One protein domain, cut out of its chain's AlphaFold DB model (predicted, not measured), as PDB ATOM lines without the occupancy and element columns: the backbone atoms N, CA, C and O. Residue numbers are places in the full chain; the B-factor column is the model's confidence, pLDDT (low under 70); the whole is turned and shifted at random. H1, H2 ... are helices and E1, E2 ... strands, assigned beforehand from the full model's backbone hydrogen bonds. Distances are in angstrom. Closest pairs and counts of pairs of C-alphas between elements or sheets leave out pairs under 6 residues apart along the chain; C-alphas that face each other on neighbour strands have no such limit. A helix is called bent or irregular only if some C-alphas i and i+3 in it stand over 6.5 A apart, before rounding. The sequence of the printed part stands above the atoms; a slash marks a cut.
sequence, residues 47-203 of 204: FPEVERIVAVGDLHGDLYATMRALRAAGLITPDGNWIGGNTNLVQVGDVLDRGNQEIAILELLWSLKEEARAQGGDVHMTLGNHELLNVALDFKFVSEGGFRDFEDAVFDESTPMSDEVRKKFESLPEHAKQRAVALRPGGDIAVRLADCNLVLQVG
ATOM      1  N   PHE A  47      85.861  97.111 157.402       92.38
ATOM      2  CA  PHE A  47      84.672  96.280 157.334       92.38
ATOM      3  C   PHE A  47      85.062  94.814 157.544       92.38
ATOM      4  O   PHE A  47      86.183  94.427 157.195       92.38
ATOM      5  N   PRO A  48      84.174  94.004 158.144       92.75
ATOM      6  CA  PRO A  48      84.438  92.587 158.355       92.75
ATOM      7  C   PRO A  48      84.673  91.859 157.027       92.75
ATOM      8  O   PRO A  48      84.309  92.344 155.955       92.75
ATOM      9  N   GLU A  49      85.288  90.684 157.117       95.06
ATOM     10  CA  GLU A  49      85.395  89.758 155.993       95.06
ATOM     11  C   GLU A  49      84.001  89.360 155.495       95.06
ATOM     12  O   GLU A  49      83.065  89.204 156.284       95.06
ATOM     13  N   VAL A  50      83.871  89.207 154.179       96.31
ATOM     14  CA  VAL A  50      82.632  88.798 153.519       96.31
ATOM     15  C   VAL A  50      82.918  87.701 152.509       96.31
ATOM     16  O   VAL A  50      84.024  87.593 151.986       96.31
ATOM     17  N   GLU A  51      81.897  86.907 152.205       95.88
ATOM     18  CA  GLU A  51      82.002  85.765 151.295       95.88
ATOM     19  C   GLU A  51      82.364  86.180 149.862       95.88
ATOM     20  O   GLU A  51      83.143  85.509 149.186       95.88
ATOM     21  N   ARG A  52      81.799  87.299 149.392       97.94
ATOM     22  CA  ARG A  52      81.983  87.781 148.024       97.94
ATOM     23  C   ARG A  52      82.128  89.294 147.983       97.94
ATOM     24  O   ARG A  52      81.276  90.029 148.482       97.94
ATOM     25  N   ILE A  53      83.175  89.740 147.296       98.19
ATOM     26  CA  ILE A  53      83.414  91.142 146.963       98.19
ATOM     27  C   ILE A  53      83.422  91.277 145.444       98.19
ATOM     28  O   ILE A  53      84.076  90.501 144.746       98.19
ATOM     29  N   VAL A  54      82.711  92.276 144.930       98.50
ATOM     30  CA  VAL A  54      82.810  92.712 143.535       98.50
ATOM     31  C   VAL A  54      83.302  94.149 143.536       98.50
ATOM     32  O   VAL A  54      82.664  95.006 144.137       98.50
ATOM     33  N   ALA A  55      84.414  94.421 142.859       98.00
ATOM     34  CA  ALA A  55      84.919  95.776 142.676       98.00
ATOM     35  C   ALA A  55      84.612  96.275 141.258       98.00
ATOM     36  O   ALA A  55      84.809  95.539 140.288       98.00
ATOM     37  N   VAL A  56      84.148  97.518 141.142       98.19
ATOM     38  CA  VAL A  56      83.943  98.209 139.865       98.19
ATOM     39  C   VAL A  56      84.722  99.521 139.860       98.19
ATOM     40  O   VAL A  56      84.718 100.251 140.851       98.19
ATOM     41  N   GLY A  57      85.412  99.756 138.743       96.81
ATOM     42  CA  GLY A  57      86.235 100.930 138.463       96.81
ATOM     43  C   GLY A  57      85.442 102.216 138.237       96.81
ATOM     44  O   GLY A  57      84.254 102.312 138.555       96.81
ATOM     45  N   ASP A  58      86.127 103.165 137.611       97.69
ATOM     46  CA  ASP A  58      85.619 104.454 137.156       97.69
ATOM     47  C   ASP A  58      84.355 104.267 136.300       97.69
ATOM     48  O   ASP A  58      84.314 103.430 135.389       97.69
ATOM     49  N   LEU A  59      83.320 105.057 136.591       98.25
ATOM     50  CA  LEU A  59      82.028 104.989 135.894       98.25
ATOM     51  C   LEU A  59      81.803 106.186 134.975       98.25
ATOM     52  O   LEU A  59      81.164 106.035 133.932       98.25
ATOM     53  N   HIS A  60      82.338 107.356 135.345       98.31
ATOM     54  CA  HIS A  60      82.444 108.524 134.470       98.31
ATOM     55  C   HIS A  60      81.158 108.868 133.699       98.31
ATOM     56  O   HIS A  60      81.163 109.069 132.482       98.31
ATOM     57  N   GLY A  61      80.026 108.903 134.405       97.56
ATOM     58  CA  GLY A  61      78.744 109.307 133.830       97.56
ATOM     59  C   GLY A  61      78.193 108.409 132.709       97.56
ATOM     60  O   GLY A  61      77.285 108.863 132.011       97.56
ATOM     61  N   ASP A  62      78.702 107.183 132.510       98.19
ATOM     62  CA  ASP A  62      78.161 106.198 131.557       98.19
ATOM     63  C   ASP A  62      77.247 105.186 132.270       98.19
ATOM     64  O   ASP A  62      77.661 104.111 132.733       98.19
ATOM     65  N   LEU A  63      75.958 105.530 132.370       98.31
ATOM     66  CA  LEU A  63      74.969 104.685 133.044       98.31
ATOM     67  C   LEU A  63      74.772 103.356 132.307       98.31
ATOM     68  O   LEU A  63      74.551 102.324 132.939       98.31
ATOM     69  N   TYR A  64      74.867 103.349 130.976       98.00
ATOM     70  CA  TYR A  64      74.674 102.135 130.189       98.00
ATOM     71  C   TYR A  64      75.781 101.109 130.457       98.00
ATOM     72  O   TYR A  64      75.488  99.934 130.715       98.00
ATOM     73  N   ALA A  65      77.045 101.539 130.435       98.25
ATOM     74  CA  ALA A  65      78.178 100.691 130.786       98.25
ATOM     75  C   ALA A  65      78.100 100.229 132.248       98.25
ATOM     76  O   ALA A  65      78.284  99.038 132.513       98.25
ATOM     77  N   THR A  66      77.726 101.129 133.163       98.62
ATOM     78  CA  THR A  66      77.511 100.821 134.586       98.62
ATOM     79  C   THR A  66      76.483  99.701 134.766       98.62
ATOM     80  O   THR A  66      76.785  98.656 135.346       98.62
ATOM     81  N   MET A  67      75.287  99.855 134.189       98.69
ATOM     82  CA  MET A  67      74.216  98.855 134.252       98.69
ATOM     83  C   MET A  67      74.662  97.512 133.669       98.69
ATOM     84  O   MET A  67      74.368  96.454 134.225       98.69
ATOM     85  N   ARG A  68      75.401  97.522 132.554       98.56
ATOM     86  CA  ARG A  68      75.934  96.291 131.954       98.56
ATOM     87  C   ARG A  68      76.956  95.597 132.847       98.56
ATOM     88  O   ARG A  68      76.881  94.376 132.972       98.56
ATOM     89  N   ALA A  69      77.879  96.341 133.451       98.56
ATOM     90  CA  ALA A  69      78.898  95.790 134.339       98.56
ATOM     91  C   ALA A  69      78.263  95.151 135.584       98.56
ATOM     92  O   ALA A  69      78.537  93.989 135.889       98.56
ATOM     93  N   LEU A  70      77.338  95.858 136.241       98.75
ATOM     94  CA  LEU A  70      76.641  95.360 137.430       98.75
ATOM     95  C   LEU A  70      75.765  94.132 137.123       98.75
ATOM     96  O   LEU A  70      75.743  93.175 137.898       98.75
ATOM     97  N   ARG A  71      75.094  94.108 135.963       98.62
ATOM     98  CA  ARG A  71      74.332  92.933 135.503       98.62
ATOM     99  C   ARG A  71      75.234  91.742 135.201       98.62
ATOM    100  O   ARG A  71      74.906  90.625 135.585       98.62
ATOM    101  N   ALA A  72      76.365  91.967 134.532       98.50
ATOM    102  CA  ALA A  72      77.329  90.909 134.233       98.50
ATOM    103  C   ALA A  72      77.924  90.295 135.512       98.50
ATOM    104  O   ALA A  72      78.184  89.095 135.551       98.50
ATOM    105  N   ALA A  73      78.078  91.096 136.570       98.44
ATOM    106  CA  ALA A  73      78.511  90.633 137.885       98.44
ATOM    107  C   ALA A  73      77.415  89.906 138.695       98.44
ATOM    108  O   ALA A  73      77.718  89.361 139.761       98.44
ATOM    109  N   GLY A  74      76.169  89.883 138.201       98.50
ATOM    110  CA  GLY A  74      75.022  89.271 138.873       98.50
ATOM    111  C   GLY A  74      74.484  90.082 140.053       98.50
ATOM    112  O   GLY A  74      73.896  89.503 140.957       98.50
ATOM    113  N   LEU A  75      74.713  91.399 140.077       98.75
ATOM    114  CA  LEU A  75      74.341  92.252 141.211       98.75
ATOM    115  C   LEU A  75      72.959  92.883 141.071       98.75
ATOM    116  O   LEU A  75      72.311  93.134 142.084       98.75
ATOM    117  N   ILE A  76      72.510  93.145 139.838       98.75
ATOM    118  CA  ILE A  76      71.258  93.867 139.581       98.75
ATOM    119  C   ILE A  76      70.401  93.224 138.484       98.75
ATOM    120  O   ILE A  76      70.909  92.557 137.577       98.75
ATOM    121  N   THR A  77      69.091  93.470 138.540       98.56
ATOM    122  CA  THR A  77      68.138  93.162 137.465       98.56
ATOM    123  C   THR A  77      68.334  94.091 136.254       98.56
ATOM    124  O   THR A  77      69.040  95.099 136.343       98.56
ATOM    125  N   PRO A  78      67.693  93.810 135.099       97.56
ATOM    126  CA  PRO A  78      67.653  94.757 133.983       97.56
ATOM    127  C   PRO A  78      67.096  96.141 134.346       97.56
ATOM    128  O   PRO A  78      67.507  97.114 133.720       97.56
ATOM    129  N   ASP A  79      66.216  96.209 135.349       96.69
ATOM    130  CA  ASP A  79      65.562  97.436 135.817       96.69
ATOM    131  C   ASP A  79      66.362  98.177 136.904       96.69
ATOM    132  O   ASP A  79      65.953  99.253 137.325       96.69
ATOM    133  N   GLY A  80      67.500  97.629 137.349       97.75
ATOM    134  CA  GLY A  80      68.382  98.290 138.317       97.75
ATOM    135  C   GLY A  80      68.142  97.938 139.782       97.75
ATOM    136  O   GLY A  80      68.692  98.616 140.637       97.75
ATOM    137  N   ASN A  81      67.385  96.879 140.079       98.31
ATOM    138  CA  ASN A  81      67.130  96.437 141.457       98.31
ATOM    139  C   ASN A  81      68.179  95.413 141.911       98.31
ATOM    140  O   ASN A  81      68.598  94.571 141.113       98.31
ATOM    141  N   TRP A  82      68.555  95.423 143.187       98.69
ATOM    142  CA  TRP A  82      69.549  94.523 143.771       98.69
ATOM    143  C   TRP A  82      69.085  93.060 143.810       98.69
ATOM    144  O   TRP A  82      68.036  92.716 144.357       98.69
ATOM    145  N   ILE A  83      69.935  92.176 143.286       98.56
ATOM    146  CA  ILE A  83      69.814  90.709 143.343       98.56
ATOM    147  C   ILE A  83      71.125  90.035 143.781       98.56
ATOM    148  O   ILE A  83      71.263  88.819 143.679       98.56
ATOM    149  N   GLY A  84      72.095  90.816 144.270       97.81
ATOM    150  CA  GLY A  84      73.421  90.337 144.671       97.81
ATOM    151  C   GLY A  84      73.472  89.604 146.019       97.81
ATOM    152  O   GLY A  84      74.560  89.213 146.443       97.81
ATOM    153  N   GLY A  85      72.341  89.428 146.714       98.00
ATOM    154  CA  GLY A  85      72.281  88.781 148.028       98.00
ATOM    155  C   GLY A  85      73.173  89.477 149.062       98.00
ATOM    156  O   GLY A  85      73.124  90.700 149.189       98.00
ATOM    157  N   ASN A  86      74.020  88.697 149.743       97.56
ATOM    158  CA  ASN A  86      74.991  89.148 150.747       97.56
ATOM    159  C   ASN A  86      76.323  89.670 150.158       97.56
ATOM    160  O   ASN A  86      77.304  89.816 150.885       97.56
ATOM    161  N   THR A  87      76.395  89.915 148.844       98.50
ATOM    162  CA  THR A  87      77.616  90.412 148.190       98.50
ATOM    163  C   THR A  87      77.930  91.848 148.613       98.50
ATOM    164  O   THR A  87      77.031  92.686 148.674       98.50
ATOM    165  N   ASN A  88      79.213  92.170 148.791       98.38
ATOM    166  CA  ASN A  88      79.656  93.559 148.902       98.38
ATOM    167  C   ASN A  88      80.125  94.088 147.544       98.38
ATOM    168  O   ASN A  88      81.090  93.581 146.967       98.38
ATOM    169  N   LEU A  89      79.470  95.139 147.052       98.62
ATOM    170  CA  LEU A  89      79.945  95.919 145.909       98.62
ATOM    171  C   LEU A  89      80.875  97.029 146.407       98.62
ATOM    172  O   LEU A  89      80.525  97.758 147.330       98.62
ATOM    173  N   VAL A  90      82.034  97.186 145.774       98.31
ATOM    174  CA  VAL A  90      82.961  98.300 145.992       98.31
ATOM    175  C   VAL A  90      83.089  99.095 144.694       98.31
ATOM    176  O   VAL A  90      83.693  98.629 143.733       98.31
ATOM    177  N   GLN A  91      82.505 100.287 144.660       98.19
ATOM    178  CA  GLN A  91      82.720 101.281 143.613       98.19
ATOM    179  C   GLN A  91      83.927 102.136 144.023       98.19
ATOM    180  O   GLN A  91      83.909 102.744 145.093       98.19
ATOM    181  N   VAL A  92      84.987 102.137 143.211       96.94
ATOM    182  CA  VAL A  92      86.315 102.643 143.618       96.94
ATOM    183  C   VAL A  92      86.564 104.136 143.327       96.94
ATOM    184  O   VAL A  92      87.715 104.563 143.268       96.94
ATOM    185  N   GLY A  93      85.512 104.953 143.216       96.56
ATOM    186  CA  GLY A  93      85.601 106.386 142.898       96.56
ATOM    187  C   GLY A  93      85.526 106.706 141.405       96.56
ATOM    188  O   GLY A  93      85.364 105.811 140.580       96.56
ATOM    189  N   ASP A  94      85.563 107.993 141.067       98.25
ATOM    190  CA  ASP A  94      85.431 108.515 139.700       98.25
ATOM    191  C   ASP A  94      84.100 108.114 139.033       98.25
ATOM    192  O   ASP A  94      84.017 107.565 137.927       98.25
ATOM    193  N   VAL A  95      83.007 108.416 139.738       98.38
ATOM    194  CA  VAL A  95      81.644 108.331 139.198       98.38
ATOM    195  C   VAL A  95      81.338 109.542 138.320       98.38
ATOM    196  O   VAL A  95      80.686 109.406 137.281       98.38
ATOM    197  N   LEU A  96      81.805 110.714 138.752       98.19
ATOM    198  CA  LEU A  96      81.556 111.994 138.098       98.19
ATOM    199  C   LEU A  96      82.443 112.217 136.858       98.19
ATOM    200  O   LEU A  96      83.459 111.552 136.649       98.19
ATOM    201  N   ASP A  97      82.072 113.235 136.080       97.69
ATOM    202  CA  ASP A  97      82.741 113.769 134.886       97.69
ATOM    203  C   ASP A  97      82.757 112.842 133.656       97.69
ATOM    204  O   ASP A  97      82.343 111.687 133.707       97.69
ATOM    205  N   ARG A  98      83.265 113.373 132.526       95.62
ATOM    206  CA  ARG A  98      83.396 112.751 131.186       95.62
ATOM    207  C   ARG A  98      82.073 112.392 130.491       95.62
ATOM    208  O   ARG A  98      81.927 112.715 129.312       95.62
ATOM    209  N   GLY A  99      81.142 111.746 131.186       95.19
ATOM    210  CA  GLY A  99      79.830 111.333 130.688       95.19
ATOM    211  C   GLY A  99      78.737 112.373 130.924       95.19
ATOM    212  O   GLY A  99      79.017 113.567 131.041       95.19
ATOM    213  N   ASN A 100      77.481 111.925 130.924       95.69
ATOM    214  CA  ASN A 100      76.297 112.794 130.978       95.69
ATOM    215  C   ASN A 100      75.104 112.195 131.744       95.69
ATOM    216  O   ASN A 100      73.983 112.662 131.563       95.69
ATOM    217  N   GLN A 101      75.325 111.131 132.516       97.19
ATOM    218  CA  GLN A 101      74.302 110.456 133.326       97.19
ATOM    219  C   GLN A 101      74.803 110.257 134.764       97.19
ATOM    220  O   GLN A 101      74.607 109.207 135.373       97.19
ATOM    221  N   GLU A 102      75.519 111.248 135.283       97.12
ATOM    222  CA  GLU A 102      76.222 111.209 136.563       97.12
ATOM    223  C   GLU A 102      75.238 111.130 137.736       97.12
ATOM    224  O   GLU A 102      75.386 110.270 138.606       97.12
ATOM    225  N   ILE A 103      74.191 111.967 137.728       96.56
ATOM    226  CA  ILE A 103      73.158 111.967 138.774       96.56
ATOM    227  C   ILE A 103      72.451 110.613 138.815       96.56
ATOM    228  O   ILE A 103      72.269 110.046 139.890       96.56
ATOM    229  N   ALA A 104      72.113 110.056 137.651       97.06
ATOM    230  CA  ALA A 104      71.433 108.768 137.569       97.06
ATOM    231  C   ALA A 104      72.290 107.615 138.125       97.06
ATOM    232  O   ALA A 104      71.757 106.706 138.757       97.06
ATOM    233  N   ILE A 105      73.614 107.649 137.928       98.44
ATOM    234  CA  ILE A 105      74.518 106.650 138.517       98.44
ATOM    235  C   ILE A 105      74.604 106.821 140.037       98.44
ATOM    236  O   ILE A 105      74.551 105.824 140.757       98.44
ATOM    237  N   LEU A 106      74.712 108.055 140.538       97.94
ATOM    238  CA  LEU A 106      74.713 108.311 141.982       97.94
ATOM    239  C   LEU A 106      73.411 107.827 142.635       97.94
ATOM    240  O   LEU A 106      73.461 107.101 143.627       97.94
ATOM    241  N   GLU A 107      72.256 108.165 142.055       96.81
ATOM    242  CA  GLU A 107      70.943 107.706 142.521       96.81
ATOM    243  C   GLU A 107      70.839 106.174 142.512       96.81
ATOM    244  O   GLU A 107      70.397 105.591 143.505       96.81
ATOM    245  N   LEU A 108      71.317 105.517 141.448       98.44
ATOM    246  CA  LEU A 108      71.379 104.058 141.360       98.44
ATOM    247  C   LEU A 108      72.222 103.463 142.494       98.44
ATOM    248  O   LEU A 108      71.739 102.612 143.233       98.44
ATOM    249  N   LEU A 109      73.472 103.904 142.662       98.56
ATOM    250  CA  LEU A 109      74.380 103.353 143.676       98.56
ATOM    251  C   LEU A 109      73.849 103.564 145.096       98.56
ATOM    252  O   LEU A 109      73.983 102.684 145.947       98.56
ATOM    253  N   TRP A 110      73.215 104.708 145.349       97.50
ATOM    254  CA  TRP A 110      72.578 104.997 146.625       97.50
ATOM    255  C   TRP A 110      71.353 104.116 146.894       97.50
ATOM    256  O   TRP A 110      71.238 103.610 148.008       97.50
ATOM    257  N   SER A 111      70.493 103.878 145.898       97.88
ATOM    258  CA  SER A 111      69.366 102.934 146.025       97.88
ATOM    259  C   SER A 111      69.866 101.512 146.277       97.88
ATOM    260  O   SER A 111      69.465 100.859 147.240       97.88
ATOM    261  N   LEU A 112      70.841 101.057 145.481       98.56
ATOM    262  CA  LEU A 112      71.436  99.730 145.628       98.56
ATOM    263  C   LEU A 112      72.079  99.533 147.000       98.56
ATOM    264  O   LEU A 112      72.039  98.427 147.530       98.56
ATOM    265  N   LYS A 113      72.648 100.583 147.601       98.06
ATOM    266  CA  LYS A 113      73.180 100.522 148.968       98.06
ATOM    267  C   LYS A 113      72.102 100.163 149.987       98.06
ATOM    268  O   LYS A 113      72.343  99.340 150.867       98.06
ATOM    269  N   GLU A 114      70.926 100.776 149.883       97.69
ATOM    270  CA  GLU A 114      69.793 100.491 150.769       97.69
ATOM    271  C   GLU A 114      69.266  99.066 150.547       97.69
ATOM    272  O   GLU A 114      69.074  98.314 151.507       97.69
ATOM    273  N   GLU A 115      69.119  98.656 149.287       98.44
ATOM    274  CA  GLU A 115      68.623  97.328 148.915       98.44
ATOM    275  C   GLU A 115      69.595  96.194 149.283       98.44
ATOM    276  O   GLU A 115      69.167  95.153 149.788       98.44
ATOM    277  N   ALA A 116      70.902  96.396 149.090       98.31
ATOM    278  CA  ALA A 116      71.936  95.427 149.446       98.31
ATOM    279  C   ALA A 116      71.957  95.167 150.954       98.31
ATOM    280  O   ALA A 116      71.954  94.012 151.388       98.31
ATOM    281  N   ARG A 117      71.879  96.235 151.760       97.44
ATOM    282  CA  ARG A 117      71.826  96.144 153.228       97.44
ATOM    283  C   ARG A 117      70.619  95.363 153.718       97.44
ATOM    284  O   ARG A 117      70.743  94.586 154.663       97.44
ATOM    285  N   ALA A 118      69.472  95.511 153.057       97.56
ATOM    286  CA  ALA A 118      68.274  94.737 153.373       97.56
ATOM    287  C   ALA A 118      68.446  93.222 153.125       97.56
ATOM    288  O   ALA A 118      67.710  92.426 153.705       97.56
ATOM    289  N   GLN A 119      69.420  92.818 152.302       97.56
ATOM    290  CA  GLN A 119      69.727  91.421 151.966       97.56
ATOM    291  C   GLN A 119      71.047  90.920 152.587       97.56
ATOM    292  O   GLN A 119      71.514  89.831 152.253       97.56
ATOM    293  N   GLY A 120      71.641  91.686 153.510       96.50
ATOM    294  CA  GLY A 120      72.881  91.325 154.204       96.50
ATOM    295  C   GLY A 120      74.172  91.596 153.423       96.50
ATOM    296  O   GLY A 120      75.233  91.172 153.872       96.50
ATOM    297  N   GLY A 121      74.090  92.273 152.275       97.38
ATOM    298  CA  GLY A 121      75.234  92.823 151.544       97.38
ATOM    299  C   GLY A 121      75.446  94.307 151.860       97.38
ATOM    300  O   GLY A 121      74.808  94.869 152.751       97.38
ATOM    301  N   ASP A 122      76.323  94.973 151.112       97.56
ATOM    302  CA  ASP A 122      76.475  96.433 151.170       97.56
ATOM    303  C   ASP A 122      77.045  96.980 149.851       97.56
ATOM    304  O   ASP A 122      77.680  96.261 149.072       97.56
ATOM    305  N   VAL A 123      76.852  98.277 149.620       97.88
ATOM    306  CA  VAL A 123      77.512  99.025 148.547       97.88
ATOM    307  C   VAL A 123      78.428 100.069 149.174       97.88
ATOM    308  O   VAL A 123      77.998 101.028 149.831       97.88
ATOM    309  N   HIS A 124      79.721  99.891 148.948       97.12
ATOM    310  CA  HIS A 124      80.772 100.801 149.369       97.12
ATOM    311  C   HIS A 124      81.182 101.667 148.191       97.12
ATOM    312  O   HIS A 124      81.607 101.149 147.165       97.12
ATOM    313  N   MET A 125      81.063 102.978 148.343       97.12
ATOM    314  CA  MET A 125      81.615 103.939 147.394       97.12
ATOM    315  C   MET A 125      82.855 104.561 148.021       97.12
ATOM    316  O   MET A 125      82.823 104.926 149.206       97.12
ATOM    317  N   THR A 126      83.925 104.684 147.241       96.69
ATOM    318  CA  THR A 126      85.073 105.509 147.612       96.69
ATOM    319  C   THR A 126      85.108 106.814 146.839       96.69
ATOM    320  O   THR A 126      84.512 106.934 145.775       96.69
ATOM    321  N   LEU A 127      85.798 107.809 147.388       97.12
ATOM    322  CA  LEU A 127      86.021 109.082 146.709       97.12
ATOM    323  C   LEU A 127      87.206 108.969 145.749       97.12
ATOM    324  O   LEU A 127      88.318 108.655 146.177       97.12
ATOM    325  N   GLY A 128      86.967 109.256 144.473       97.12
ATOM    326  CA  GLY A 128      88.001 109.441 143.466       97.12
ATOM    327  C   GLY A 128      88.439 110.900 143.363       97.12
ATOM    328  O   GLY A 128      87.924 111.798 144.041       97.12
ATOM    329  N   ASN A 129      89.419 111.170 142.500       97.69
ATOM    330  CA  ASN A 129      89.865 112.543 142.287       97.69
ATOM    331  C   ASN A 129      88.795 113.392 141.598       97.69
ATOM    332  O   ASN A 129      88.760 114.598 141.833       97.69
ATOM    333  N   HIS A 130      87.921 112.804 140.780       98.31
ATOM    334  CA  HIS A 130      86.852 113.553 140.125       98.31
ATOM    335  C   HIS A 130      85.799 114.053 141.122       98.31
ATOM    336  O   HIS A 130      85.388 115.211 141.028       98.31
ATOM    337  N   GLU A 131      85.449 113.273 142.150       98.12
ATOM    338  CA  GLU A 131      84.587 113.763 143.234       98.12
ATOM    339  C   GLU A 131      85.229 114.946 143.970       98.12
ATOM    340  O   GLU A 131      84.586 115.977 144.179       98.12
ATOM    341  N   LEU A 132      86.522 114.846 144.302       97.56
ATOM    342  CA  LEU A 132      87.243 115.912 145.007       97.56
ATOM    343  C   LEU A 132      87.372 117.196 144.174       97.56
ATOM    344  O   LEU A 132      87.208 118.293 144.709       97.56
ATOM    345  N   LEU A 133      87.651 117.076 142.873       98.06
ATOM    346  CA  LEU A 133      87.740 118.220 141.960       98.06
ATOM    347  C   LEU A 133      86.399 118.949 141.855       98.06
ATOM    348  O   LEU A 133      86.353 120.172 141.993       98.06
ATOM    349  N   ASN A 134      85.307 118.202 141.707       98.06
ATOM    350  CA  ASN A 134      83.972 118.780 141.640       98.06
ATOM    351  C   ASN A 134      83.576 119.490 142.937       98.06
ATOM    352  O   ASN A 134      83.052 120.604 142.882       98.06
ATOM    353  N   VAL A 135      83.892 118.907 144.098       97.19
ATOM    354  CA  VAL A 135      83.670 119.571 145.393       97.19
ATOM    355  C   VAL A 135      84.521 120.834 145.538       97.19
ATOM    356  O   VAL A 135      84.068 121.839 146.086       97.19
ATOM    357  N   ALA A 136      85.733 120.841 144.986       97.12
ATOM    358  CA  ALA A 136      86.603 122.015 144.959       97.12
ATOM    359  C   ALA A 136      86.187 123.095 143.934       97.12
ATOM    360  O   ALA A 136      86.853 124.143 143.865       97.12
ATOM    361  N   LEU A 137      85.098 122.858 143.187       97.38
ATOM    362  CA  LEU A 137      84.605 123.662 142.064       97.38
ATOM    363  C   LEU A 137      85.609 123.769 140.900       97.38
ATOM    364  O   LEU A 137      85.659 124.785 140.207       97.38
ATOM    365  N   ASP A 138      86.422 122.729 140.695       97.81
ATOM    366  CA  ASP A 138      87.268 122.555 139.510       97.81
ATOM    367  C   ASP A 138      86.573 121.609 138.521       97.81
ATOM    368  O   ASP A 138      86.577 120.390 138.683       97.81
ATOM    369  N   PHE A 139      85.983 122.189 137.477       97.56
ATOM    370  CA  PHE A 139      85.175 121.474 136.485       97.56
ATOM    371  C   PHE A 139      85.907 121.190 135.172       97.56
ATOM    372  O   PHE A 139      85.275 120.998 134.134       97.56
ATOM    373  N   LYS A 140      87.243 121.153 135.184       96.88
ATOM    374  CA  LYS A 140      88.051 120.991 133.962       96.88
ATOM    375  C   LYS A 140      87.763 119.728 133.137       96.88
ATOM    376  O   LYS A 140      88.118 119.695 131.962       96.88
ATOM    377  N   PHE A 141      87.177 118.688 133.735       97.56
ATOM    378  CA  PHE A 141      86.877 117.414 133.068       97.56
ATOM    379  C   PHE A 141      85.381 117.169 132.836       97.56
ATOM    380  O   PHE A 141      85.005 116.119 132.303       97.56
ATOM    381  N   VAL A 142      84.532 118.121 133.224       97.56
ATOM    382  CA  VAL A 142      83.084 118.014 133.054       97.56
ATOM    383  C   VAL A 142      82.754 118.160 131.570       97.56
ATOM    384  O   VAL A 142      83.213 119.087 130.900       97.56
ATOM    385  N   SER A 143      81.967 117.225 131.037       97.19
ATOM    386  CA  SER A 143      81.474 117.313 129.663       97.19
ATOM    387  C   SER A 143      80.308 118.305 129.575       97.19
ATOM    388  O   SER A 143      79.644 118.597 130.568       97.19
ATOM    389  N   GLU A 144      79.968 118.778 128.374       95.94
ATOM    390  CA  GLU A 144      78.744 119.574 128.182       95.94
ATOM    391  C   GLU A 144      77.487 118.811 128.644       95.94
ATOM    392  O   GLU A 144      76.541 119.389 129.176       95.94
ATOM    393  N   GLY A 145      77.468 117.487 128.462       95.38
ATOM    394  CA  GLY A 145      76.400 116.637 128.975       95.38
ATOM    395  C   GLY A 145      76.366 116.586 130.505       95.38
ATOM    396  O   GLY A 145      75.283 116.648 131.070       95.38
ATOM    397  N   GLY A 146      77.527 116.549 131.157       95.56
ATOM    398  CA  GLY A 146      77.657 116.540 132.615       95.56
ATOM    399  C   GLY A 146      77.259 117.856 133.287       95.56
ATOM    400  O   GLY A 146      76.814 117.852 134.429       95.56
ATOM    401  N   PHE A 147      77.354 118.994 132.593       96.50
ATOM    402  CA  PHE A 147      76.735 120.237 133.072       96.50
ATOM    403  C   PHE A 147      75.210 120.190 132.947       96.50
ATOM    404  O   PHE A 147      74.506 120.485 133.911       96.50
ATOM    405  N   ARG A 148      74.705 119.757 131.785       95.25
ATOM    406  CA  ARG A 148      73.261 119.663 131.519       95.25
ATOM    407  C   ARG A 148      72.536 118.678 132.426       95.25
ATOM    408  O   ARG A 148      71.387 118.925 132.770       95.25
ATOM    409  N   ASP A 149      73.204 117.605 132.845       94.12
ATOM    410  CA  ASP A 149      72.644 116.607 133.767       94.12
ATOM    411  C   ASP A 149      72.138 117.252 135.076       94.12
ATOM    412  O   ASP A 149      71.179 116.779 135.679       94.12
ATOM    413  N   PHE A 150      72.707 118.398 135.469       93.88
ATOM    414  CA  PHE A 150      72.365 119.126 136.692       93.88
ATOM    415  C   PHE A 150      71.350 120.262 136.488       93.88
ATOM    416  O   PHE A 150      70.877 120.812 137.478       93.88
ATOM    417  N   GLU A 151      70.992 120.630 135.253       89.06
ATOM    418  CA  GLU A 151      70.098 121.773 134.976       89.06
ATOM    419  C   GLU A 151      68.644 121.523 135.407       89.06
ATOM    420  O   GLU A 151      67.955 122.445 135.838       89.06
ATOM    421  N   ASP A 152      68.178 120.275 135.297       77.94
ATOM    422  CA  ASP A 152      66.793 119.887 135.596       77.94
ATOM    423  C   ASP A 152      66.566 119.495 137.069       77.94
ATOM    424  O   ASP A 152      65.433 119.204 137.478       77.94
ATOM    425  N   ALA A 153      67.637 119.420 137.861       76.62
ATOM    426  CA  ALA A 153      67.577 119.057 139.269       76.62
ATOM    427  C   ALA A 153      67.371 120.303 140.143       76.62
ATOM    428  O   ALA A 153      67.821 121.398 139.827       76.62
ATOM    429  N   VAL A 154      66.646 120.134 141.250       81.06
ATOM    430  CA  VAL A 154      66.400 121.212 142.215       81.06
ATOM    431  C   VAL A 154      67.242 120.927 143.444       81.06
ATOM    432  O   VAL A 154      66.987 119.943 144.135       81.06
ATOM    433  N   PHE A 155      68.210 121.798 143.707       82.56
ATOM    434  CA  PHE A 155      69.105 121.711 144.856       82.56
ATOM    435  C   PHE A 155      68.844 122.849 145.842       82.56
ATOM    436  O   PHE A 155      68.299 123.895 145.477       82.56
ATOM    437  N   ASP A 156      69.229 122.660 147.103       80.50
ATOM    438  CA  ASP A 156      69.083 123.701 148.118       80.50
ATOM    439  C   ASP A 156      70.137 124.813 147.974       80.50
ATOM    440  O   ASP A 156      71.277 124.731 148.444       80.50
ATOM    441  N   GLU A 157      69.727 125.921 147.365       82.38
ATOM    442  CA  GLU A 157      70.555 127.123 147.228       82.38
ATOM    443  C   GLU A 157      70.731 127.896 148.547       82.38
ATOM    444  O   GLU A 157      71.618 128.746 148.644       82.38
ATOM    445  N   SER A 158      69.927 127.612 149.579       83.00
ATOM    446  CA  SER A 158      69.918 128.384 150.828       83.00
ATOM    447  C   SER A 158      71.058 128.036 151.785       83.00
ATOM    448  O   SER A 158      71.341 128.806 152.708       83.00
ATOM    449  N   THR A 159      71.750 126.912 151.563       82.44
ATOM    450  CA  THR A 159      72.843 126.487 152.441       82.44
ATOM    451  C   THR A 159      73.982 127.519 152.401       82.44
ATOM    452  O   THR A 159      74.477 127.831 151.316       82.44
ATOM    453  N   PRO A 160      74.457 128.057 153.539       85.81
ATOM    454  CA  PRO A 160      75.511 129.067 153.534       85.81
ATOM    455  C   PRO A 160      76.783 128.603 152.811       85.81
ATOM    456  O   PRO A 160      77.178 127.441 152.884       85.81
ATOM    457  N   MET A 161      77.431 129.531 152.109       90.06
ATOM    458  CA  MET A 161      78.755 129.338 151.514       90.06
ATOM    459  C   MET A 161      79.785 130.100 152.345       90.06
ATOM    460  O   MET A 161      79.503 131.218 152.785       90.06
ATOM    461  N   SER A 162      80.983 129.536 152.517       92.38
ATOM    462  CA  SER A 162      82.132 130.324 152.974       92.38
ATOM    463  C   SER A 162      82.486 131.386 151.929       92.38
ATOM    464  O   SER A 162      82.173 131.226 150.745       92.38
ATOM    465  N   ASP A 163      83.167 132.455 152.338       95.38
ATOM    466  CA  ASP A 163      83.543 133.537 151.418       95.38
ATOM    467  C   ASP A 163      84.429 133.037 150.263       95.38
ATOM    468  O   ASP A 163      84.275 133.470 149.120       95.38
ATOM    469  N   GLU A 164      85.304 132.062 150.529       94.56
ATOM    470  CA  GLU A 164      86.149 131.422 149.515       94.56
ATOM    471  C   GLU A 164      85.328 130.650 148.473       94.56
ATOM    472  O   GLU A 164      85.560 130.788 147.268       94.56
ATOM    473  N   VAL A 165      84.348 129.857 148.928       94.44
ATOM    474  CA  VAL A 165      83.452 129.095 148.046       94.44
ATOM    475  C   VAL A 165      82.558 130.043 147.256       94.44
ATOM    476  O   VAL A 165      82.416 129.862 146.049       94.44
ATOM    477  N   ARG A 166      82.013 131.086 147.898       95.31
ATOM    478  CA  ARG A 166      81.174 132.097 147.242       95.31
ATOM    479  C   ARG A 166      81.928 132.800 146.116       95.31
ATOM    480  O   ARG A 166      81.425 132.862 145.001       95.31
ATOM    481  N   LYS A 167      83.160 133.252 146.370       96.38
ATOM    482  CA  LYS A 167      83.993 133.910 145.354       96.38
ATOM    483  C   LYS A 167      84.250 133.008 144.145       96.38
ATOM    484  O   LYS A 167      84.176 133.470 143.009       96.38
ATOM    485  N   LYS A 168      84.557 131.724 144.377       96.06
ATOM    486  CA  LYS A 168      84.703 130.748 143.287       96.06
ATOM    487  C   LYS A 168      83.390 130.587 142.530       96.06
ATOM    488  O   LYS A 168      83.394 130.724 141.312       96.06
ATOM    489  N   PHE A 169      82.287 130.365 143.241       95.25
ATOM    490  CA  PHE A 169      80.957 130.183 142.664       95.25
ATOM    491  C   PHE A 169      80.538 131.353 141.761       95.25
ATOM    492  O   PHE A 169      80.103 131.138 140.635       95.25
ATOM    493  N   GLU A 170      80.732 132.593 142.214       95.19
ATOM    494  CA  GLU A 170      80.412 133.804 141.447       95.19
ATOM    495  C   GLU A 170      81.256 133.949 140.172       95.19
ATOM    496  O   GLU A 170      80.793 134.534 139.194       95.19
ATOM    497  N   SER A 171      82.475 133.399 140.164       96.62
ATOM    498  CA  SER A 171      83.366 133.414 138.997       96.62
ATOM    499  C   SER A 171      83.063 132.326 137.960       96.62
ATOM    500  O   SER A 171      83.620 132.365 136.862       96.62
ATOM    501  N   LEU A 172      82.205 131.354 138.288       96.75
ATOM    502  CA  LEU A 172      81.861 130.262 137.383       96.75
ATOM    503  C   LEU A 172      80.947 130.736 136.242       96.75
ATOM    504  O   LEU A 172      80.089 131.602 136.443       96.75
ATOM    505  N   PRO A 173      81.070 130.135 135.045       96.25
ATOM    506  CA  PRO A 173      80.128 130.385 133.965       96.25
ATOM    507  C   PRO A 173      78.723 129.894 134.340       96.25
ATOM    508  O   PRO A 173      78.567 128.948 135.109       96.25
ATOM    509  N   GLU A 174      77.692 130.507 133.755       94.19
ATOM    510  CA  GLU A 174      76.292 130.259 134.137       94.19
ATOM    511  C   GLU A 174      75.890 128.779 134.044       94.19
ATOM    512  O   GLU A 174      75.291 128.244 134.972       94.19
ATOM    513  N   HIS A 175      76.309 128.087 132.978       93.88
ATOM    514  CA  HIS A 175      76.021 126.661 132.777       93.88
ATOM    515  C   HIS A 175      76.628 125.750 133.860       93.88
ATOM    516  O   HIS A 175      76.183 124.623 134.042       93.88
ATOM    517  N   ALA A 176      77.642 126.218 134.594       95.94
ATOM    518  CA  ALA A 176      78.284 125.453 135.657       95.94
ATOM    519  C   ALA A 176      77.660 125.696 137.038       95.94
ATOM    520  O   ALA A 176      77.953 124.957 137.980       95.94
ATOM    521  N   LYS A 177      76.809 126.720 137.191       93.88
ATOM    522  CA  LYS A 177      76.299 127.123 138.507       93.88
ATOM    523  C   LYS A 177      75.398 126.072 139.136       93.88
ATOM    524  O   LYS A 177      75.579 125.791 140.313       93.88
ATOM    525  N   GLN A 178      74.497 125.448 138.379       93.81
ATOM    526  CA  GLN A 178      73.610 124.412 138.931       93.81
ATOM    527  C   GLN A 178      74.395 123.205 139.457       93.81
ATOM    528  O   GLN A 178      74.210 122.780 140.597       93.81
ATOM    529  N   ARG A 179      75.387 122.741 138.690       95.75
ATOM    530  CA  ARG A 179      76.345 121.730 139.150       95.75
ATOM    531  C   ARG A 179      77.077 122.168 140.423       95.75
ATOM    532  O   ARG A 179      77.210 121.390 141.366       95.75
ATOM    533  N   ALA A 180      77.518 123.424 140.482       96.12
ATOM    534  CA  ALA A 180      78.186 123.972 141.656       96.12
ATOM    535  C   ALA A 180      77.279 124.065 142.889       96.12
ATOM    536  O   ALA A 180      77.765 123.830 143.990       96.12
ATOM    537  N   VAL A 181      75.983 124.360 142.740       94.62
ATOM    538  CA  VAL A 181      75.031 124.342 143.866       94.62
ATOM    539  C   VAL A 181      74.989 122.949 144.499       94.62
ATOM    540  O   VAL A 181      75.060 122.844 145.723       94.62
ATOM    541  N   ALA A 182      74.949 121.896 143.680       95.12
ATOM    542  CA  ALA A 182      74.886 120.510 144.142       95.12
ATOM    543  C   ALA A 182      76.188 120.007 144.787       95.12
ATOM    544  O   ALA A 182      76.148 119.258 145.767       95.12
ATOM    545  N   LEU A 183      77.338 120.376 144.209       96.50
ATOM    546  CA  LEU A 183      78.636 119.763 144.517       96.50
ATOM    547  C   LEU A 183      79.556 120.623 145.384       96.50
ATOM    548  O   LEU A 183      80.499 120.082 145.951       96.50
ATOM    549  N   ARG A 184      79.310 121.927 145.551       95.44
ATOM    550  CA  ARG A 184      80.097 122.747 146.493       95.44
ATOM    551  C   ARG A 184      80.045 122.169 147.916       95.44
ATOM    552  O   ARG A 184      79.079 121.486 148.260       95.44
ATOM    553  N   PRO A 185      80.974 122.546 148.811       94.69
ATOM    554  CA  PRO A 185      80.851 122.218 150.227       94.69
ATOM    555  C   PRO A 185      79.480 122.636 150.792       94.69
ATOM    556  O   PRO A 185      79.065 123.792 150.652       94.69
ATOM    557  N   GLY A 186      78.779 121.673 151.397       90.31
ATOM    558  CA  GLY A 186      77.419 121.828 151.924       90.31
ATOM    559  C   GLY A 186      76.285 121.613 150.913       90.31
ATOM    560  O   GLY A 186      75.135 121.588 151.327       90.31
ATOM    561  N   GLY A 187      76.579 121.447 149.621       92.69
ATOM    562  CA  GLY A 187      75.576 121.093 148.614       92.69
ATOM    563  C   GLY A 187      75.046 119.667 148.791       92.69
ATOM    564  O   GLY A 187      75.728 118.810 149.357       92.69
ATOM    565  N   ASP A 188      73.839 119.404 148.292       92.06
ATOM    566  CA  ASP A 188      73.105 118.155 148.551       92.06
ATOM    567  C   ASP A 188      73.892 116.894 148.166       92.06
ATOM    568  O   ASP A 188      73.935 115.922 148.924       92.06
ATOM    569  N   ILE A 189      74.566 116.905 147.010       95.06
ATOM    570  CA  ILE A 189      75.385 115.770 146.571       95.06
ATOM    571  C   ILE A 189      76.694 115.726 147.356       95.06
ATOM    572  O   ILE A 189      77.100 114.652 147.797       95.06
ATOM    573  N   ALA A 190      77.333 116.873 147.589       95.44
ATOM    574  CA  ALA A 190      78.587 116.943 148.339       95.44
ATOM    575  C   ALA A 190      78.455 116.386 149.763       95.44
ATOM    576  O   ALA A 190      79.342 115.679 150.235       95.44
ATOM    577  N   VAL A 191      77.335 116.662 150.437       92.31
ATOM    578  CA  VAL A 191      77.056 116.132 151.777       92.31
ATOM    579  C   VAL A 191      76.917 114.612 151.749       92.31
ATOM    580  O   VAL A 191      77.448 113.939 152.626       92.31
ATOM    581  N   ARG A 192      76.279 114.042 150.722       93.44
ATOM    582  CA  ARG A 192      76.207 112.579 150.566       93.44
ATOM    583  C   ARG A 192      77.556 111.958 150.211       93.44
ATOM    584  O   ARG A 192      77.869 110.871 150.688       93.44
ATOM    585  N   LEU A 193      78.366 112.637 149.400       94.81
ATOM    586  CA  LEU A 193      79.736 112.211 149.105       94.81
ATOM    587  C   LEU A 193      80.622 112.241 150.359       94.81
ATOM    588  O   LEU A 193      81.509 111.403 150.483       94.81
ATOM    589  N   ALA A 194      80.358 113.129 151.321       92.81
ATOM    590  CA  ALA A 194      81.099 113.173 152.584       92.81
ATOM    591  C   ALA A 194      80.924 111.905 153.451       92.81
ATOM    592  O   ALA A 194      81.786 111.625 154.282       92.81
ATOM    593  N   ASP A 195      79.865 111.115 153.228       90.00
ATOM    594  CA  ASP A 195      79.671 109.801 153.867       90.00
ATOM    595  C   ASP A 195      80.524 108.687 153.210       90.00
ATOM    596  O   ASP A 195      80.553 107.551 153.695       90.00
ATOM    597  N   CYS A 196      81.198 108.971 152.088       92.62
ATOM    598  CA  CYS A 196      82.018 108.005 151.356       92.62
ATOM    599  C   CYS A 196      83.466 107.986 151.868       92.62
ATOM    600  O   CYS A 196      84.042 109.002 152.255       92.62
ATOM    601  N   ASN A 197      84.085 106.806 151.843       92.94
ATOM    602  CA  ASN A 197      85.455 106.621 152.318       92.94
ATOM    603  C   ASN A 197      86.475 107.038 151.248       92.94
ATOM    604  O   ASN A 197      86.302 106.727 150.080       92.94
ATOM    605  N   LEU A 198      87.602 107.646 151.623       92.25
ATOM    606  CA  LEU A 198      88.740 107.761 150.692       92.25
ATOM    607  C   LEU A 198      89.481 106.423 150.559       92.25
ATOM    608  O   LEU A 198      89.936 106.042 149.487       92.25
ATOM    609  N   VAL A 199      89.601 105.708 151.676       91.75
ATOM    610  CA  VAL A 199      90.245 104.398 151.771       91.75
ATOM    611  C   VAL A 199      89.344 103.500 152.598       91.75
ATOM    612  O   VAL A 199      88.836 103.918 153.641       91.75
ATOM    613  N   LEU A 200      89.169 102.259 152.156       93.88
ATOM    614  CA  LEU A 200      88.491 101.235 152.934       93.88
ATOM    615  C   LEU A 200      89.220  99.898 152.849       93.88
ATOM    616  O   LEU A 200      89.932  99.617 151.889       93.88
ATOM    617  N   GLN A 201      89.009  99.074 153.866       93.56
ATOM    618  CA  GLN A 201      89.468  97.697 153.954       93.56
ATOM    619  C   GLN A 201      88.251  96.807 154.223       93.56
ATOM    620  O   GLN A 201      87.475  97.102 155.132       93.56
ATOM    621  N   VAL A 202      88.096  95.724 153.461       92.50
ATOM    622  CA  VAL A 202      87.076  94.688 153.690       92.50
ATOM    623  C   VAL A 202      87.801  93.370 153.918       92.50
ATOM    624  O   VAL A 202      88.500  92.900 153.024       92.50
ATOM    625  N   GLY A 203      87.645  92.790 155.106       89.56
ATOM    626  CA  GLY A 203      88.423  91.621 155.516       89.56
ATOM    627  C   GLY A 203      89.821  91.959 156.060       89.56
ATOM    628  O   GLY A 203      90.133  93.136 156.261       89.56
TER     629      GLY A 203
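This is residues 47 to 203 of the 204 residues of the protein "Hypothetical protein" of Rhodosorus marinus (UniProt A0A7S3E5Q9). The domain is an elongated body with a small parallel sheet of three strands, E1, E2 and E3, towards one end and five helices, H3 to H7, towards the other. The long helix H2 packs over E3 on one face of the sheet, H1 only grazes the sheet, and H6 lies among H3, H4 and H7 while H5 sits at the far end from the sheet; after H7, residues 194 to 203 run back to the sheet end. The printed part has 157 residues, with seven named helices and three named strands in the order E1 H1 E2 H2 E3 H3 H4 H5 H6 H7, and the sheet runs E1 E2 E3, all parallel. The class is mostly helix, though only 76 residues, under half, are in named elements. The whole is compact, with a radius of gyration of the C-alphas of 16.1 A, and spans 49 by 29 by 24 A.

E1, residues 53 to 56, is an edge strand, parallel to the inner strand E2, residues 88 to 91, at 19 degrees; N 54 and O 88 are within hydrogen-bond range at 2.9 A. E2 is parallel to the other edge strand, E3, residues 122 to 125, at 15 degrees, with N 91 and O 124 at 2.8 A. H1, residues 63 to 72, only grazes the sheet with its residues 66 to 70. H2, residues 102 to 118, is on the sheet at a height over the sheet of 8.7 A, in two layers, a helix on one face of a sheet. It lies over E3 and runs along the strands, at 9 degrees to E3 on the local plane; their closest C-alphas, of Lys 113 and Val 123, are 4.6 A apart. E1, H1, E2 and E2, H2, E3 are strand-helix-strand units, two parallel neighbour strands with a helix between, each with a right-handed crossover. H1 and H2 touch only at their ends, H2 with residues 102 to 105 alone; the closest C-alphas, of Leu 63 and Ile 105, are 5.8 A apart. H3, residues 129 to 135, touches H6, residues 174 to 183, about perpendicular at 76 degrees, closest at the C-alphas of Val 135 and Leu 183, 5.1 A. H4, residues 144 to 148, touches H6, closest at the C-alphas of Phe 147 and Ala 176, 6.0 A. H5, residues 163 to 171, is close to H6 but not clearly touching, with the C-alphas of Phe 169 and Ala 180 closest at 6.9 A. H6 and H7, residues 188 to 193, touch only at the corner, with the C-alphas of Leu 183 and Ala 190 closest at 4.7 A. H2 and H7 are near each other, with 5 pairs of C-alphas within 10 A. In H1 to H5 every O i to N i+4 pair is within hydrogen-bond range, against 4 of 6 in H6 and 1 of 2 in H7.

E1 begins at C-alpha 53, (83.414, 91.142, 146.963). H1 is 14.0 A long from first to last C-alpha, H2 24.8 A, H5 12.4 A and H6 14.9 A. H2 begins at C-alpha 102, (76.222, 111.209, 136.563). H6 is only just irregular: C-alphas 175 and 178 are 7.0 A apart. H7 ends at C-alpha 193, (79.736, 112.211, 149.105).

The two C-alphas farthest apart, of Glu 51 and Ser 171, are 49.2 A apart, while those of Phe 47 and Gly 203, the first and last printed, are 6.3 A apart. The printed part has no cut. The links H1 to E2, residues 73 to 87, and H4 to H5, residues 149 to 162, are long. The mean pLDDT of the printed part is 95.5, and no printed residue is under 70.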